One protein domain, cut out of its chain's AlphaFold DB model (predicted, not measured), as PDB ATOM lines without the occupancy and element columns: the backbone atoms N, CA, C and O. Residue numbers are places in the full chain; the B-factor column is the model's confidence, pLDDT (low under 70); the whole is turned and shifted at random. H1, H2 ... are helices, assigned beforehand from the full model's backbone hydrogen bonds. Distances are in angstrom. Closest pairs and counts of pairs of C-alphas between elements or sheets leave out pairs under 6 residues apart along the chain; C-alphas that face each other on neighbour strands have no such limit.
ATOM      1  N   GLU A  99     -28.290   9.440 -25.462       95.56
ATOM      2  CA  GLU A  99     -28.599   8.015 -25.401       95.56
ATOM      3  C   GLU A  99     -27.956   7.251 -26.565       95.56
ATOM      4  O   GLU A  99     -27.366   6.194 -26.368       95.56
ATOM      5  N   GLU A 100     -27.944   7.838 -27.759       95.81
ATOM      6  CA  GLU A 100     -27.315   7.268 -28.951       95.81
ATOM      7  C   GLU A 100     -25.800   7.110 -28.768       95.81
ATOM      8  O   GLU A 100     -25.223   6.092 -29.145       95.81
ATOM      9  N   GLU A 101     -25.151   8.090 -28.136       94.19
ATOM     10  CA  GLU A 101     -23.713   8.054 -27.845       94.19
ATOM     11  C   GLU A 101     -23.374   6.956 -26.836       94.19
ATOM     12  O   GLU A 101     -22.370   6.259 -27.002       94.19
ATOM     13  N   LYS A 102     -24.226   6.758 -25.821       93.69
ATOM     14  CA  LYS A 102     -24.079   5.647 -24.873       93.69
ATOM     15  C   LYS A 102     -24.200   4.309 -25.586       93.69
ATOM     16  O   LYS A 102     -23.364   3.443 -25.358       93.69
ATOM     17  N   TRP A 103     -25.191   4.139 -26.460       94.00
ATOM     18  CA  TRP A 103     -25.373   2.890 -27.204       94.00
ATOM     19  C   TRP A 103     -24.194   2.580 -28.122       94.00
ATOM     20  O   TRP A 103     -23.725   1.446 -28.140       94.00
ATOM     21  N   VAL A 104     -23.666   3.579 -28.834       95.19
ATOM     22  CA  VAL A 104     -22.463   3.410 -29.665       95.19
ATOM     23  C   VAL A 104     -21.266   2.987 -28.814       95.19
ATOM     24  O   VAL A 104     -20.548   2.061 -29.184       95.19
ATOM     25  N   LEU A 105     -21.071   3.630 -27.660       93.81
ATOM     26  CA  LEU A 105     -19.998   3.296 -26.732       93.81
ATOM     27  C   LEU A 105     -20.135   1.871 -26.180       93.81
ATOM     28  O   LEU A 105     -19.158   1.129 -26.194       93.81
ATOM     29  N   ILE A 106     -21.329   1.491 -25.713       93.25
ATOM     30  CA  ILE A 106     -21.600   0.145 -25.192       93.25
ATOM     31  C   ILE A 106     -21.349  -0.897 -26.277       93.25
ATOM     32  O   ILE A 106     -20.666  -1.875 -26.011       93.25
ATOM     33  N   ASN A 107     -21.873  -0.695 -27.488       92.94
ATOM     34  CA  ASN A 107     -21.710  -1.663 -28.572       92.94
ATOM     35  C   ASN A 107     -20.238  -1.843 -28.932       92.94
ATOM     36  O   ASN A 107     -19.770  -2.971 -29.019       92.94
ATOM     37  N   LYS A 108     -19.489  -0.739 -29.054       93.50
ATOM     38  CA  LYS A 108     -18.049  -0.803 -29.314       93.50
ATOM     39  C   LYS A 108     -17.305  -1.539 -28.196       93.50
ATOM     40  O   LYS A 108     -16.476  -2.396 -28.483       93.50
ATOM     41  N   PHE A 109     -17.622  -1.222 -26.942       93.25
ATOM     42  CA  PHE A 109     -17.052  -1.903 -25.784       93.25
ATOM     43  C   PHE A 109     -17.348  -3.405 -25.816       93.25
ATOM     44  O   PHE A 109     -16.429  -4.197 -25.680       93.25
ATOM     45  N   VAL A 110     -18.601  -3.809 -26.036       90.00
ATOM     46  CA  VAL A 110     -19.001  -5.223 -26.065       90.00
ATOM     47  C   VAL A 110     -18.327  -5.969 -27.216       90.00
ATOM     48  O   VAL A 110     -17.846  -7.078 -27.005       90.00
ATOM     49  N   ASP A 111     -18.250  -5.373 -28.406       91.25
ATOM     50  CA  ASP A 111     -17.606  -5.995 -29.567       91.25
ATOM     51  C   ASP A 111     -16.109  -6.242 -29.332       91.25
ATOM     52  O   ASP A 111     -15.593  -7.315 -29.656       91.25
ATOM     53  N   GLU A 112     -15.405  -5.258 -28.764       87.88
ATOM     54  CA  GLU A 112     -13.978  -5.375 -28.449       87.88
ATOM     55  C   GLU A 112     -13.745  -6.327 -27.269       87.88
ATOM     56  O   GLU A 112     -12.881  -7.196 -27.351       87.88
ATOM     57  N   TRP A 113     -14.576  -6.249 -26.231       84.44
ATOM     58  CA  TRP A 113     -14.479  -7.097 -25.045       84.44
ATOM     59  C   TRP A 113     -14.756  -8.577 -25.349       84.44
ATOM     60  O   TRP A 113     -14.072  -9.458 -24.829       84.44
ATOM     61  N   ILE A 114     -15.709  -8.880 -26.241       85.50
ATOM     62  CA  ILE A 114     -15.948 -10.255 -26.712       85.50
ATOM     63  C   ILE A 114     -14.755 -10.763 -27.520       85.50
ATOM     64  O   ILE A 114     -14.356 -11.911 -27.335       85.50
ATOM     65  N   LYS A 115     -14.184  -9.937 -28.407       84.38
ATOM     66  CA  LYS A 115     -12.986 -10.314 -29.170       84.38
ATOM     67  C   LYS A 115     -11.815 -10.632 -28.252       84.38
ATOM     68  O   LYS A 115     -11.250 -11.706 -28.389       84.38
ATOM     69  N   GLU A 116     -11.519  -9.756 -27.295       79.12
ATOM     70  CA  GLU A 116     -10.467  -9.975 -26.297       79.12
ATOM     71  C   GLU A 116     -10.696 -11.288 -25.538       79.12
ATOM     72  O   GLU A 116      -9.814 -12.142 -25.500       79.12
ATOM     73  N   MET A 117     -11.911 -11.519 -25.029       76.88
ATOM     74  CA  MET A 117     -12.237 -12.760 -24.323       76.88
ATOM     75  C   MET A 117     -12.084 -14.021 -25.184       76.88
ATOM     76  O   MET A 117     -11.696 -15.068 -24.665       76.88
ATOM     77  N   VAL A 118     -12.439 -13.957 -26.470       79.19
ATOM     78  CA  VAL A 118     -12.325 -15.089 -27.401       79.19
ATOM     79  C   VAL A 118     -10.869 -15.327 -27.792       79.19
ATOM     80  O   VAL A 118     -10.423 -16.473 -27.775       79.19
ATOM     81  N   ASP A 119     -10.120 -14.270 -28.094       77.75
ATOM     82  CA  ASP A 119      -8.705 -14.351 -28.457       77.75
ATOM     83  C   ASP A 119      -7.874 -14.913 -27.294       77.75
ATOM     84  O   ASP A 119      -7.035 -15.789 -27.500       77.75
ATOM     85  N   GLU A 120      -8.147 -14.481 -26.060       68.62
ATOM     86  CA  GLU A 120      -7.503 -15.017 -24.858       68.62
ATOM     87  C   GLU A 120      -7.893 -16.476 -24.574       68.62
ATOM     88  O   GLU A 120      -7.043 -17.270 -24.171       68.62
ATOM     89  N   TYR A 121      -9.154 -16.859 -24.811       69.44
ATOM     90  CA  TYR A 121      -9.614 -18.246 -24.662       69.44
ATOM     91  C   TYR A 121      -8.889 -19.192 -25.630       69.44
ATOM     92  O   TYR A 121      -8.483 -20.282 -25.237       69.44
ATOM     93  N   LEU A 122      -8.681 -18.762 -26.878       71.50
ATOM     94  CA  LEU A 122      -7.960 -19.538 -27.892       71.50
ATOM     95  C   LEU A 122      -6.458 -19.678 -27.586       71.50
ATOM     96  O   LEU A 122      -5.820 -20.610 -28.065       71.50
ATOM     97  N   GLN A 123      -5.882 -18.777 -26.786       65.12
ATOM     98  CA  GLN A 123      -4.478 -18.847 -26.365       65.12
ATOM     99  C   GLN A 123      -4.245 -19.772 -25.155       65.12
ATOM    100  O   GLN A 123      -3.104 -20.172 -24.912       65.12
ATOM    101  N   ASP A 124      -5.295 -20.144 -24.411       59.88
ATOM    102  CA  ASP A 124      -5.206 -20.988 -23.204       59.88
ATOM    103  C   ASP A 124      -5.281 -22.506 -23.509       59.88
ATOM    104  O   ASP A 124      -5.315 -23.321 -22.588       59.88
ATOM    105  N   ASP A 125      -5.210 -22.906 -24.789       55.62
ATOM    106  CA  ASP A 125      -5.254 -24.305 -25.280       55.62
ATOM    107  C   ASP A 125      -4.067 -25.186 -24.803       55.62
ATOM    108  O   ASP A 125      -4.008 -26.385 -25.066       55.62
ATOM    109  N   ASN A 126      -3.108 -24.605 -24.068       55.91
ATOM    110  CA  ASN A 126      -1.925 -25.279 -23.517       55.91
ATOM    111  C   ASN A 126      -1.994 -25.532 -21.995       55.91
ATOM    112  O   ASN A 126      -0.957 -25.778 -21.368       55.91
ATOM    113  N   ARG A 127      -3.172 -25.452 -21.356       55.47
ATOM    114  CA  ARG A 127      -3.308 -25.628 -19.897       55.47
ATOM    115  C   ARG A 127      -4.231 -26.776 -19.498       55.47
ATOM    116  O   ARG A 127      -5.240 -27.058 -20.124       55.47
ATOM    117  N   SER A 128      -3.867 -27.427 -18.396       58.31
ATOM    118  CA  SER A 128      -4.583 -28.542 -17.764       58.31
ATOM    119  C   SER A 128      -5.825 -28.126 -16.957       58.31
ATOM    120  O   SER A 128      -6.492 -28.993 -16.394       58.31
ATOM    121  N   ASP A 129      -6.118 -26.826 -16.868       60.66
ATOM    122  CA  ASP A 129      -7.244 -26.276 -16.107       60.66
ATOM    123  C   ASP A 129      -8.444 -25.993 -17.033       60.66
ATOM    124  O   ASP A 129      -8.240 -25.634 -18.193       60.66
ATOM    125  N   PRO A 130      -9.699 -26.120 -16.551       60.28
ATOM    126  CA  PRO A 130     -10.883 -25.797 -17.341       60.28
ATOM    127  C   PRO A 130     -10.798 -24.364 -17.875       60.28
ATOM    128  O   PRO A 130     -10.486 -23.451 -17.102       60.28
ATOM    129  N   PRO A 131     -11.105 -24.142 -19.162       60.03
ATOM    130  CA  PRO A 131     -10.854 -22.859 -19.782       60.03
ATOM    131  C   PRO A 131     -11.836 -21.833 -19.207       60.03
ATOM    132  O   PRO A 131     -13.054 -21.918 -19.391       60.03
ATOM    133  N   MET A 132     -11.300 -20.890 -18.435       62.03
ATOM    134  CA  MET A 132     -12.053 -19.845 -17.754       62.03
ATOM    135  C   MET A 132     -11.511 -18.492 -18.197       62.03
ATOM    136  O   MET A 132     -10.312 -18.245 -18.103       62.03
ATOM    137  N   PHE A 133     -12.400 -17.615 -18.663       65.38
ATOM    138  CA  PHE A 133     -12.024 -16.320 -19.231       65.38
ATOM    139  C   PHE A 133     -11.143 -15.508 -18.268       65.38
ATOM    140  O   PHE A 133     -11.506 -15.384 -17.093       65.38
ATOM    141  N   PRO A 134     -10.023 -14.918 -18.714       66.06
ATOM    142  CA  PRO A 134      -9.103 -14.213 -17.823       66.06
ATOM    143  C   PRO A 134      -9.731 -13.029 -17.086       66.06
ATOM    144  O   PRO A 134      -9.471 -12.860 -15.897       66.06
ATOM    145  N   GLY A 135     -10.645 -12.280 -17.711       65.62
ATOM    146  CA  GLY A 135     -11.443 -11.265 -17.006       65.62
ATOM    147  C   GLY A 135     -12.239 -11.846 -15.827       65.62
ATOM    148  O   GLY A 135     -12.245 -11.297 -14.724       65.62
ATOM    149  N   LEU A 136     -12.825 -13.035 -16.009       67.94
ATOM    150  CA  LEU A 136     -13.499 -13.771 -14.937       67.94
ATOM    151  C   LEU A 136     -12.500 -14.322 -13.906       67.94
ATOM    152  O   LEU A 136     -12.793 -14.353 -12.713       67.94
ATOM    153  N   LYS A 137     -11.303 -14.720 -14.345       73.38
ATOM    154  CA  LYS A 137     -10.203 -15.213 -13.506       73.38
ATOM    155  C   LYS A 137      -9.651 -14.125 -12.581       73.38
ATOM    156  O   LYS A 137      -9.482 -14.392 -11.391       73.38
ATOM    157  N   ARG A 138      -9.451 -12.900 -13.089       73.94
ATOM    158  CA  ARG A 138      -9.091 -11.708 -12.298       73.94
ATOM    159  C   ARG A 138     -10.135 -11.443 -11.215       73.94
ATOM    160  O   ARG A 138      -9.788 -11.272 -10.052       73.94
ATOM    161  N   LEU A 139     -11.418 -11.505 -11.572       66.62
ATOM    162  CA  LEU A 139     -12.522 -11.287 -10.633       66.62
ATOM    163  C   LEU A 139     -12.628 -12.376  -9.556       66.62
ATOM    164  O   LEU A 139     -12.972 -12.084  -8.410       66.62
ATOM    165  N   LEU A 140     -12.373 -13.638  -9.914       68.69
ATOM    166  CA  LEU A 140     -12.452 -14.754  -8.972       68.69
ATOM    167  C   LEU A 140     -11.210 -14.871  -8.073       68.69
ATOM    168  O   LEU A 140     -11.145 -15.795  -7.266       68.69
ATOM    169  N   GLY A 141     -10.229 -13.968  -8.212       67.38
ATOM    170  CA  GLY A 141      -8.947 -14.056  -7.505       67.38
ATOM    171  C   GLY A 141      -8.128 -15.280  -7.924       67.38
ATOM    172  O   GLY A 141      -7.255 -15.728  -7.193       67.38
ATOM    173  N   MET A 142      -8.437 -15.843  -9.093       66.56
ATOM    174  CA  MET A 142      -7.748 -16.996  -9.671       66.56
ATOM    175  C   MET A 142      -6.619 -16.568 -10.616       66.56
ATOM    176  O   MET A 142      -6.014 -17.414 -11.277       66.56
ATOM    177  N   SER A 143      -6.360 -15.258 -10.720       65.19
ATOM    178  CA  SER A 143      -5.193 -14.704 -11.400       65.19
ATOM    179  C   SER A 143      -3.934 -15.291 -10.762       65.19
ATOM    180  O   SER A 143      -3.712 -15.125  -9.566       65.19
ATOM    181  N   LYS A 144      -3.133 -16.029 -11.540       55.91
ATOM    182  CA  LYS A 144      -1.751 -16.314 -11.146       55.91
ATOM    183  C   LYS A 144      -0.985 -15.039 -11.454       55.91
ATOM    184  O   LYS A 144      -0.559 -14.857 -12.591       55.91
ATOM    185  N   ASP A 145      -0.896 -14.154 -10.474       50.84
ATOM    186  CA  ASP A 145       0.030 -13.034 -10.555       50.84
ATOM    187  C   ASP A 145       1.456 -13.618 -10.556       50.84
ATOM    188  O   ASP A 145       1.767 -14.512  -9.761       50.84
ATOM    189  N   ALA A 146       2.253 -13.200 -11.542       35.94
ATOM    190  CA  ALA A 146       3.654 -13.578 -11.728       35.94
ATOM    191  C   ALA A 146       4.577 -12.798 -10.784       35.94
ATOM    192  O   ALA A 146       4.259 -11.621 -10.496       35.94
TER     193      ALA A 146
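This is residues 99 to 146 of the 146 residues of an uncharacterized protein of Gossypium tomentosum (UniProt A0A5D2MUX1). One long helix, H1, makes the length of a rod, and after its last residue the chain loops round and folds back to a short helix, H2, that stands crosswise near that end of H1. Residues 99 to 112 of H1 stick out free, and so does the loop of residues 125 to 130. The printed part has 48 residues with two named helices, H1 then H2, and no named strand; its class is all helix. It is only just loose, close to extended, with a radius of gyration of the C-alphas of 13.9 A and spans of 44 by 21 by 17 A.

H1, residues 99 to 123, begins at C-alpha 99 at (-28.599, 8.015, -25.401) and measures 36.1 A from first to last C-alpha. H2, residues 134 to 139, measures 8.5 A and ends at C-alpha 139 at (-12.522, -11.287, -10.633).

H1 touches H2 with residues 117 to 121 alone; the closest C-alphas, those of Glu 120 and Pro 134, are 7.3 A apart. Their lines are only just about perpendicular, at 71 degrees. In H1 and H2 every O i to N i+4 pair is within hydrogen-bond range.

The C-alphas farthest apart, those of Glu 99 and Ser 128, are 44.4 A apart. The printed part has no cut, and the link from H1 to H2 is short, with 10 residues. Mean pLDDT of the printed part is 74.2, with residues 120 to 121, 123 to 136 and 139 to 146 under 70.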